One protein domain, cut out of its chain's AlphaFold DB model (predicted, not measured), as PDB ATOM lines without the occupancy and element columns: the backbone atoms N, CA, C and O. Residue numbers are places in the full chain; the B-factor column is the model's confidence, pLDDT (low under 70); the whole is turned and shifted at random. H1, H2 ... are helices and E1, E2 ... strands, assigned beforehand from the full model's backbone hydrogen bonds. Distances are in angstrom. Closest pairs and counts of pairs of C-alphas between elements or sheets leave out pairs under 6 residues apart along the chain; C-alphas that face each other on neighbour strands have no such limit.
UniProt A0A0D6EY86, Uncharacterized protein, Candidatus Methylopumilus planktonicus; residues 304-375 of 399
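What this domain is: This is residues 304 to 375 of the 399 residues of an uncharacterized protein of Candidatus Methylopumilus planktonicus (UniProt A0A0D6EY86). A single twisted sheet of five strands makes the body, with E1 at one edge; one short helix, H1, only grazes it beside E5, and two long loops, residues 328 to 340 and 351 to 368, gather toward the E5 and E4 side, away from E1. The 72 printed residues hold, in order, E1, E2, E3, H1, E4 and E5, mostly strand, with under half of the residues in named elements. The sheet runs E1, E2, E3, E5, E4, fully antiparallel. The whole is compact, with a radius of gyration of the C-alphas of 11.5 A and spans of 34 by 25 by 24 A.

Where its parts are: E1, residues 304 to 307, begins with C-alpha 304 at (-48.914, -43.843, -13.959) and measures 9.8 A. E2, residues 310 to 316, is 20.4 A long, and E3, residues 320 to 327, is 23.4 A. H1 is residues 341 to 346, 8.7 A. E4, residues 348 to 350, is 6.6 A. E5, residues 369 to 374, is 16.9 A and ends with C-alpha 374 at (-32.711, -35.725, -11.620).

How they stand to each other: E1, E2 and E3 form a meander, each strand the antiparallel neighbour of the one before. N 304 and O 312 are 2.9 A apart in the hairpin E1 and E2; N 313 and O 324 are 2.9 A apart in the hairpin E2 and E3. E3 and E5 have N 323 and O 371 at 2.9 A. The hairpin E4 and E5 has N 350 and O 370 at 2.9 A. E3, H1 and E4 make a split strand-helix-strand unit, two strands running the same way with E5 between them, and its crossover is right-handed. H1 only grazes the sheet with residues 343 to 346; its closest C-alphas to E5 are those of Ser 346 and Trp 373, 6.8 A apart. In H1 every O i to N i+4 pair is within hydrogen-bond range.

The domain as a whole: The two C-alphas farthest apart, those of Glu 318 and Asp 329, are 34.6 A apart. The printed part has no cut; the links E3 to H1 and E4 to E5 are long. The mean pLDDT of the printed part is 89.1, and residues 306 to 308 are under 70.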
ATOM      1  N   LEU A 304     -49.531 -42.517 -13.936       84.94
ATOM      2  CA  LEU A 304     -48.914 -43.843 -13.959       84.94
ATOM      3  C   LEU A 304     -49.823 -44.872 -13.283       84.94
ATOM      4  O   LEU A 304     -49.885 -46.017 -13.714       84.94
ATOM      5  N   PHE A 305     -50.576 -44.423 -12.282       75.94
ATOM      6  CA  PHE A 305     -51.625 -45.171 -11.604       75.94
ATOM      7  C   PHE A 305     -52.774 -44.215 -11.280       75.94
ATOM      8  O   PHE A 305     -52.522 -43.098 -10.832       75.94
ATOM      9  N   HIS A 306     -54.007 -44.662 -11.527       68.88
ATOM     10  CA  HIS A 306     -55.248 -43.933 -11.225       68.88
ATOM     11  C   HIS A 306     -56.360 -44.899 -10.767       68.88
ATOM     12  O   HIS A 306     -57.494 -44.890 -11.264       68.88
ATOM     13  N   ASP A 307     -56.004 -45.835  -9.886       66.06
ATOM     14  CA  ASP A 307     -56.987 -46.751  -9.306       66.06
ATOM     15  C   ASP A 307     -57.819 -46.022  -8.237       66.06
ATOM     16  O   ASP A 307     -57.432 -44.979  -7.717       66.06
ATOM     17  N   ALA A 308     -58.975 -46.577  -7.871       62.44
ATOM     18  CA  ALA A 308     -59.922 -45.972  -6.939       62.44
ATOM     19  C   ALA A 308     -59.304 -45.567  -5.588       62.44
ATOM     20  O   ALA A 308     -59.869 -44.718  -4.911       62.44
ATOM     21  N   SER A 309     -58.155 -46.140  -5.216       75.56
ATOM     22  CA  SER A 309     -57.513 -45.917  -3.921       75.56
ATOM     23  C   SER A 309     -56.178 -45.168  -3.951       75.56
ATOM     24  O   SER A 309     -55.616 -44.930  -2.881       75.56
ATOM     25  N   PHE A 310     -55.648 -44.820  -5.130       84.12
ATOM     26  CA  PHE A 310     -54.278 -44.316  -5.247       84.12
ATOM     27  C   PHE A 310     -53.984 -43.649  -6.598       84.12
ATOM     28  O   PHE A 310     -54.389 -44.157  -7.645       84.12
ATOM     29  N   GLU A 311     -53.215 -42.559  -6.568       89.94
ATOM     30  CA  GLU A 311     -52.850 -41.761  -7.742       89.94
ATOM     31  C   GLU A 311     -51.333 -41.481  -7.783       89.94
ATOM     32  O   GLU A 311     -50.723 -41.101  -6.778       89.94
ATOM     33  N   ILE A 312     -50.721 -41.625  -8.968       92.38
ATOM     34  CA  ILE A 312     -49.355 -41.155  -9.268       92.38
ATOM     35  C   ILE A 312     -49.373 -40.329 -10.548       92.38
ATOM     36  O   ILE A 312     -49.717 -40.835 -11.619       92.38
ATOM     37  N   HIS A 313     -48.896 -39.091 -10.457       95.00
ATOM     38  CA  HIS A 313     -48.810 -38.149 -11.569       95.00
ATOM     39  C   HIS A 313     -47.363 -37.767 -11.867       95.00
ATOM     40  O   HIS A 313     -46.663 -37.278 -10.984       95.00
ATOM     41  N   HIS A 314     -46.926 -37.955 -13.116       95.56
ATOM     42  CA  HIS A 314     -45.539 -37.742 -13.525       95.56
ATOM     43  C   HIS A 314     -45.354 -36.427 -14.291       95.56
ATOM     44  O   HIS A 314     -45.962 -36.201 -15.342       95.56
ATOM     45  N   PHE A 315     -44.451 -35.592 -13.785       96.75
ATOM     46  CA  PHE A 315     -44.007 -34.334 -14.373       96.75
ATOM     47  C   PHE A 315     -42.508 -34.382 -14.667       96.75
ATOM     48  O   PHE A 315     -41.735 -34.904 -13.869       96.75
ATOM     49  N   LYS A 316     -42.069 -33.809 -15.788       96.69
ATOM     50  CA  LYS A 316     -40.656 -33.817 -16.185       96.69
ATOM     51  C   LYS A 316     -40.242 -32.554 -16.926       96.69
ATOM     52  O   LYS A 316     -40.970 -32.057 -17.781       96.69
ATOM     53  N   ASN A 317     -39.044 -32.060 -16.644       95.38
ATOM     54  CA  ASN A 317     -38.347 -31.064 -17.453       95.38
ATOM     55  C   ASN A 317     -36.901 -31.531 -17.715       95.38
ATOM     56  O   ASN A 317     -36.555 -32.682 -17.462       95.38
ATOM     57  N   GLU A 318     -36.046 -30.666 -18.258       93.69
ATOM     58  CA  GLU A 318     -34.650 -31.008 -18.578       93.69
ATOM     59  C   GLU A 318     -33.762 -31.226 -17.339       93.69
ATOM     60  O   GLU A 318     -32.721 -31.875 -17.427       93.69
ATOM     61  N   ARG A 319     -34.153 -30.695 -16.177       93.94
ATOM     62  CA  ARG A 319     -33.354 -30.703 -14.940       93.94
ATOM     63  C   ARG A 319     -33.778 -31.828 -14.006       93.94
ATOM     64  O   ARG A 319     -32.941 -32.577 -13.501       93.94
ATOM     65  N   GLU A 320     -35.079 -31.979 -13.824       95.56
ATOM     66  CA  GLU A 320     -35.683 -32.902 -12.875       95.56
ATOM     67  C   GLU A 320     -36.938 -33.578 -13.426       95.56
ATOM     68  O   GLU A 320     -37.523 -33.180 -14.439       95.56
ATOM     69  N   GLN A 321     -37.334 -34.632 -12.732       95.88
ATOM     70  CA  GLN A 321     -38.633 -35.269 -12.873       95.88
ATOM     71  C   GLN A 321     -39.220 -35.482 -11.484       95.88
ATOM     72  O   GLN A 321     -38.485 -35.676 -10.513       95.88
ATOM     73  N   MET A 322     -40.538 -35.405 -11.396       95.81
ATOM     74  CA  MET A 322     -41.266 -35.407 -10.144       95.81
ATOM     75  C   MET A 322     -42.519 -36.256 -10.259       95.81
ATOM     76  O   MET A 322     -43.268 -36.147 -11.233       95.81
ATOM     77  N   HIS A 323     -42.768 -37.057  -9.231       95.38
ATOM     78  CA  HIS A 323     -44.043 -37.723  -9.029       95.38
ATOM     79  C   HIS A 323     -44.808 -37.028  -7.907       95.38
ATOM     80  O   HIS A 323     -44.276 -36.891  -6.810       95.38
ATOM     81  N   ALA A 324     -46.046 -36.618  -8.183       95.50
ATOM     82  CA  ALA A 324     -47.017 -36.251  -7.155       95.50
ATOM     83  C   ALA A 324     -47.861 -37.483  -6.823       95.50
ATOM     84  O   ALA A 324     -48.392 -38.124  -7.738       95.50
ATOM     85  N   ILE A 325     -47.934 -37.828  -5.539       94.00
ATOM     86  CA  ILE A 325     -48.429 -39.124  -5.079       94.00
ATOM     87  C   ILE A 325     -49.365 -38.939  -3.893       94.00
ATOM     88  O   ILE A 325     -49.020 -38.228  -2.952       94.00
ATOM     89  N   TRP A 326     -50.511 -39.613  -3.911       94.06
ATOM     90  CA  TRP A 326     -51.416 -39.683  -2.765       94.06
ATOM     91  C   TRP A 326     -52.297 -40.932  -2.828       94.06
ATOM     92  O   TRP A 326     -52.560 -41.496  -3.891       94.06
ATOM     93  N   ALA A 327     -52.769 -41.356  -1.664       91.06
ATOM     94  CA  ALA A 327     -53.813 -42.349  -1.494       91.06
ATOM     95  C   ALA A 327     -55.193 -41.680  -1.395       91.06
ATOM     96  O   ALA A 327     -55.324 -40.468  -1.245       91.06
ATOM     97  N   ARG A 328     -56.245 -42.485  -1.498       86.12
ATOM     98  CA  ARG A 328     -57.640 -42.062  -1.335       86.12
ATOM     99  C   ARG A 328     -58.307 -42.890  -0.239       86.12
ATOM    100  O   ARG A 328     -57.761 -43.914   0.179       86.12
ATOM    101  N   ASP A 329     -59.485 -42.457   0.205       79.00
ATOM    102  CA  ASP A 329     -60.285 -43.130   1.242       79.00
ATOM    103  C   ASP A 329     -59.523 -43.352   2.568       79.00
ATOM    104  O   ASP A 329     -59.585 -44.435   3.150       79.00
ATOM    105  N   ASP A 330     -58.749 -42.351   3.007       72.50
ATOM    106  CA  ASP A 330     -57.953 -42.358   4.249       72.50
ATOM    107  C   ASP A 330     -56.964 -43.533   4.375       72.50
ATOM    108  O   ASP A 330     -56.506 -43.894   5.464       72.50
ATOM    109  N   LYS A 331     -56.601 -44.153   3.248       80.50
ATOM    110  CA  LYS A 331     -55.622 -45.236   3.234       80.50
ATOM    111  C   LYS A 331     -54.217 -44.691   3.432       80.50
ATOM    112  O   LYS A 331     -53.840 -43.654   2.899       80.50
ATOM    113  N   THR A 332     -53.413 -45.465   4.150       85.00
ATOM    114  CA  THR A 332     -51.966 -45.271   4.228       85.00
ATOM    115  C   THR A 332     -51.280 -46.436   3.530       85.00
ATOM    116  O   THR A 332     -51.553 -47.593   3.852       85.00
ATOM    117  N   LEU A 333     -50.405 -46.150   2.568       86.69
ATOM    118  CA  LEU A 333     -49.734 -47.162   1.750       86.69
ATOM    119  C   LEU A 333     -48.212 -47.089   1.921       86.69
ATOM    120  O   LEU A 333     -47.640 -46.007   2.061       86.69
ATOM    121  N   ASN A 334     -47.559 -48.255   1.885       87.50
ATOM    122  CA  ASN A 334     -46.100 -48.342   1.882       87.50
ATOM    123  C   ASN A 334     -45.570 -48.041   0.461       87.50
ATOM    124  O   ASN A 334     -45.978 -48.726  -0.483       87.50
ATOM    125  N   PRO A 335     -44.668 -47.061   0.290       85.19
ATOM    126  CA  PRO A 335     -44.047 -46.744  -0.996       85.19
ATOM    127  C   PRO A 335     -43.335 -47.914  -1.685       85.19
ATOM    128  O   PRO A 335     -43.362 -48.001  -2.913       85.19
ATOM    129  N   GLU A 336     -42.759 -48.844  -0.918       86.06
ATOM    130  CA  GLU A 336     -42.093 -50.053  -1.438       86.06
ATOM    131  C   GLU A 336     -43.058 -51.017  -2.146       86.06
ATOM    132  O   GLU A 336     -42.637 -51.969  -2.801       86.06
ATOM    133  N   ASN A 337     -44.370 -50.784  -2.035       83.62
ATOM    134  CA  ASN A 337     -45.352 -51.505  -2.835       83.62
ATOM    135  C   ASN A 337     -45.352 -51.058  -4.301       83.62
ATOM    136  O   ASN A 337     -45.900 -51.788  -5.119       83.62
ATOM    137  N   PHE A 338     -44.787 -49.892  -4.627       83.81
ATOM    138  CA  PHE A 338     -44.874 -49.264  -5.953       83.81
ATOM    139  C   PHE A 338     -43.507 -48.969  -6.573       83.81
ATOM    140  O   PHE A 338     -43.362 -49.042  -7.794       83.81
ATOM    141  N   TYR A 339     -42.518 -48.645  -5.741       87.50
ATOM    142  CA  TYR A 339     -41.171 -48.278  -6.166       87.50
ATOM    143  C   TYR A 339     -40.153 -49.317  -5.722       87.50
ATOM    144  O   TYR A 339     -40.240 -49.851  -4.615       87.50
ATOM    145  N   HIS A 340     -39.135 -49.537  -6.552       88.19
ATOM    146  CA  HIS A 340     -37.927 -50.188  -6.071       88.19
ATOM    147  C   HIS A 340     -37.245 -49.317  -5.015       88.19
ATOM    148  O   HIS A 340     -37.253 -48.087  -5.086       88.19
ATOM    149  N   ILE A 341     -36.622 -49.971  -4.035       87.12
ATOM    150  CA  ILE A 341     -35.945 -49.283  -2.935       87.12
ATOM    151  C   ILE A 341     -34.874 -48.316  -3.461       87.12
ATOM    152  O   ILE A 341     -34.811 -47.174  -3.022       87.12
ATOM    153  N   GLU A 342     -34.114 -48.708  -4.486       88.69
ATOM    154  CA  GLU A 342     -33.087 -47.873  -5.126       88.69
ATOM    155  C   GLU A 342     -33.655 -46.559  -5.693       88.69
ATOM    156  O   GLU A 342     -33.037 -45.496  -5.559       88.69
ATOM    157  N   ASP A 343     -34.870 -46.597  -6.245       90.50
ATOM    158  CA  ASP A 343     -35.553 -45.412  -6.763       90.50
ATOM    159  C   ASP A 343     -35.988 -44.481  -5.625       90.50
ATOM    160  O   ASP A 343     -35.791 -43.270  -5.720       90.50
ATOM    161  N   ILE A 344     -36.491 -45.021  -4.510       89.69
ATOM    162  CA  ILE A 344     -36.811 -44.224  -3.310       89.69
ATOM    163  C   ILE A 344     -35.534 -43.590  -2.731       89.69
ATOM    164  O   ILE A 344     -35.519 -42.410  -2.373       89.69
ATOM    165  N   PHE A 345     -34.436 -44.347  -2.663       89.25
ATOM    166  CA  PHE A 345     -33.160 -43.855  -2.137       89.25
ATOM    167  C   PHE A 345     -32.558 -42.744  -3.000       89.25
ATOM    168  O   PHE A 345     -31.980 -41.796  -2.462       89.25
ATOM    169  N   SER A 346     -32.725 -42.817  -4.321       91.88
ATOM    170  CA  SER A 346     -32.241 -41.787  -5.243       91.88
ATOM    171  C   SER A 346     -33.141 -40.543  -5.323       91.88
ATOM    172  O   SER A 346     -32.708 -39.517  -5.860       91.88
ATOM    173  N   ALA A 347     -34.357 -40.600  -4.764       94.50
ATOM    174  CA  ALA A 347     -35.277 -39.471  -4.680       94.50
ATOM    175  C   ALA A 347     -34.925 -38.513  -3.530       94.50
ATOM    176  O   ALA A 347     -34.432 -38.912  -2.466       94.50
ATOM    177  N   LYS A 348     -35.263 -37.233  -3.720       95.56
ATOM    178  CA  LYS A 348     -35.593 -36.320  -2.619       95.56
ATOM    179  C   LYS A 348     -37.101 -36.360  -2.400       95.56
ATOM    180  O   LYS A 348     -37.848 -36.274  -3.372       95.56
ATOM    181  N   ILE A 349     -37.522 -36.492  -1.149       95.69
ATOM    182  CA  ILE A 349     -38.928 -36.640  -0.772       95.69
ATOM    183  C   ILE A 349     -39.359 -35.353  -0.084       95.69
ATOM    184  O   ILE A 349     -38.691 -34.916   0.850       95.69
ATOM    185  N   PHE A 350     -40.442 -34.761  -0.571       95.19
ATOM    186  CA  PHE A 350     -41.006 -33.525  -0.050       95.19
ATOM    187  C   PHE A 350     -42.459 -33.732   0.359       95.19
ATOM    188  O   PHE A 350     -43.201 -34.421  -0.347       95.19
ATOM    189  N   ASP A 351     -42.863 -33.125   1.466       92.06
ATOM    190  CA  ASP A 351     -44.273 -33.031   1.837       92.06
ATOM    191  C   ASP A 351     -45.014 -31.976   0.994       92.06
ATOM    192  O   ASP A 351     -44.469 -31.403   0.044       92.06
ATOM    193  N   SER A 352     -46.276 -31.711   1.339       87.62
ATOM    194  CA  SER A 352     -47.090 -30.712   0.651       87.62
ATOM    195  C   SER A 352     -46.574 -29.276   0.775       87.62
ATOM    196  O   SER A 352     -46.852 -28.464  -0.104       87.62
ATOM    197  N   HIS A 353     -45.827 -28.966   1.837       87.12
ATOM    198  CA  HIS A 353     -45.270 -27.640   2.113       87.12
ATOM    199  C   HIS A 353     -43.892 -27.443   1.470       87.12
ATOM    200  O   HIS A 353     -43.421 -26.316   1.327       87.12
ATOM    201  N   GLY A 354     -43.274 -28.527   0.999       90.50
ATOM    202  CA  GLY A 354     -41.945 -28.511   0.405       90.50
ATOM    203  C   GLY A 354     -40.825 -28.776   1.405       90.50
ATOM    204  O   GLY A 354     -39.657 -28.586   1.046       90.50
ATOM    205  N   ASP A 355     -41.156 -29.244   2.607       92.81
ATOM    206  CA  ASP A 355     -40.189 -29.700   3.595       92.81
ATOM    207  C   ASP A 355     -39.706 -31.111   3.255       92.81
ATOM    208  O   ASP A 355     -40.436 -31.939   2.706       92.81
ATOM    209  N   ILE A 356     -38.432 -31.388   3.544       94.62
ATOM    210  CA  ILE A 356     -37.824 -32.686   3.244       94.62
ATOM    211  C   ILE A 356     -38.270 -33.710   4.289       94.62
ATOM    212  O   ILE A 356     -38.034 -33.518   5.479       94.62
ATOM    213  N   ILE A 357     -38.823 -34.830   3.826       93.69
ATOM    214  CA  ILE A 357     -39.221 -35.957   4.677       93.69
ATOM    215  C   ILE A 357     -38.079 -36.981   4.753       93.69
ATOM    216  O   ILE A 357     -37.463 -37.317   3.733       93.69
ATOM    217  N   ASP A 358     -37.819 -37.521   5.947       89.56
ATOM    218  CA  ASP A 358     -36.939 -38.682   6.097       89.56
ATOM    219  C   ASP A 358     -37.558 -39.917   5.422       89.56
ATOM    220  O   ASP A 358     -38.751 -40.205   5.531       89.56
ATOM    221  N   ARG A 359     -36.734 -40.700   4.725       84.69
ATOM    222  CA  ARG A 359     -37.195 -41.881   3.981       84.69
ATOM    223  C   ARG A 359     -37.843 -42.933   4.879       84.69
ATOM    224  O   ARG A 359     -38.731 -43.637   4.417       84.69
ATOM    225  N   ASN A 360     -37.425 -43.031   6.139       83.62
ATOM    226  CA  ASN A 360     -37.993 -43.980   7.098       83.62
ATOM    227  C   ASN A 360     -39.391 -43.560   7.582       83.62
ATOM    228  O   ASN A 360     -40.155 -44.390   8.073       83.62
ATOM    229  N   GLU A 361     -39.729 -42.279   7.434       84.56
ATOM    230  CA  GLU A 361     -41.028 -41.707   7.793       84.56
ATOM    231  C   GLU A 361     -41.969 -41.609   6.585       84.56
ATOM    232  O   GLU A 361     -43.170 -41.376   6.742       84.56
ATOM    233  N   PHE A 362     -41.444 -41.838   5.377       87.31
ATOM    234  CA  PHE A 362     -42.197 -41.739   4.138       87.31
ATOM    235  C   PHE A 362     -43.323 -42.779   4.077       87.31
ATOM    236  O   PHE A 362     -43.113 -43.985   3.932       87.31
ATOM    237  N   LYS A 363     -44.557 -42.277   4.132       89.19
ATOM    238  CA  LYS A 363     -45.783 -43.038   3.904       89.19
ATOM    239  C   LYS A 363     -46.664 -42.279   2.936       89.19
ATOM    240  O   LYS A 363     -46.773 -41.066   3.029       89.19
ATOM    241  N   ILE A 364     -47.329 -42.996   2.044       90.62
ATOM    242  CA  ILE A 364     -48.310 -42.393   1.145       90.62
ATOM    243  C   ILE A 364     -49.628 -42.270   1.912       90.62
ATOM    244  O   ILE A 364     -50.183 -43.292   2.319       90.62
ATOM    245  N   THR A 365     -50.128 -41.048   2.078       92.31
ATOM    246  CA  THR A 365     -51.412 -40.724   2.725       92.31
ATOM    247  C   THR A 365     -52.330 -39.979   1.751       92.31
ATOM    248  O   THR A 365     -52.032 -39.890   0.561       92.31
ATOM    249  N   ASP A 366     -53.459 -39.453   2.226       90.62
ATOM    250  CA  ASP A 366     -54.391 -38.638   1.437       90.62
ATOM    251  C   ASP A 366     -53.837 -37.253   1.049       90.62
ATOM    252  O   ASP A 366     -54.364 -36.590   0.150       90.62
ATOM    253  N   THR A 367     -52.766 -36.822   1.718       91.56
ATOM    254  CA  THR A 367     -52.057 -35.573   1.444       91.56
ATOM    255  C   THR A 367     -50.956 -35.821   0.412       91.56
ATOM    256  O   THR A 367     -50.176 -36.760   0.575       91.56
ATOM    257  N   PRO A 368     -50.866 -35.008  -0.659       93.44
ATOM    258  CA  PRO A 368     -49.837 -35.178  -1.675       93.44
ATOM    259  C   PRO A 368     -48.418 -35.134  -1.113       93.44
ATOM    260  O   PRO A 368     -48.056 -34.212  -0.387       93.44
ATOM    261  N   ILE A 369     -47.611 -36.105  -1.530       94.38
ATOM    262  CA  ILE A 369     -46.161 -36.142  -1.336       94.38
ATOM    263  C   ILE A 369     -45.493 -36.099  -2.707       94.38
ATOM    264  O   ILE A 369     -46.006 -36.652  -3.689       94.38
ATOM    265  N   TYR A 370     -44.334 -35.453  -2.769       95.12
ATOM    266  CA  TYR A 370     -43.585 -35.262  -3.999       95.12
ATOM    267  C   TYR A 370     -42.236 -35.968  -3.940       95.12
ATOM    268  O   TYR A 370     -41.386 -35.661  -3.107       95.12
ATOM    269  N   LEU A 371     -42.012 -36.901  -4.862       95.31
ATOM    270  CA  LEU A 371     -40.707 -37.533  -5.054       95.31
ATOM    271  C   LEU A 371     -40.041 -36.866  -6.245       95.31
ATOM    272  O   LEU A 371     -40.630 -36.810  -7.323       95.31
ATOM    273  N   VAL A 372     -38.829 -36.357  -6.048       96.31
ATOM    274  CA  VAL A 372     -38.092 -35.593  -7.056       96.31
ATOM    275  C   VAL A 372     -36.749 -36.256  -7.333       96.31
ATOM    276  O   VAL A 372     -35.938 -36.468  -6.428       96.31
ATOM    277  N   TRP A 373     -36.488 -36.515  -8.610       96.44
ATOM    278  CA  TRP A 373     -35.237 -37.066  -9.120       96.44
ATOM    279  C   TRP A 373     -34.603 -36.113 -10.126       96.44
ATOM    280  O   TRP A 373     -35.262 -35.257 -10.718       96.44
ATOM    281  N   ARG A 374     -33.314 -36.319 -10.419       95.69
ATOM    282  CA  ARG A 374     -32.711 -35.725 -11.620       95.69
ATOM    283  C   ARG A 374     -33.407 -36.281 -12.863       95.69
ATOM    284  O   ARG A 374     -33.779 -37.452 -12.895       95.69
ATOM    285  N   SER A 375     -33.532 -35.464 -13.907       91.81
ATOM    286  CA  SER A 375     -34.285 -35.827 -15.121       91.81
ATOM    287  C   SER A 375     -33.726 -37.055 -15.858       91.81
ATOM    288  O   SER A 375     -34.467 -37.777 -16.530       91.81
TER     289      SER A 375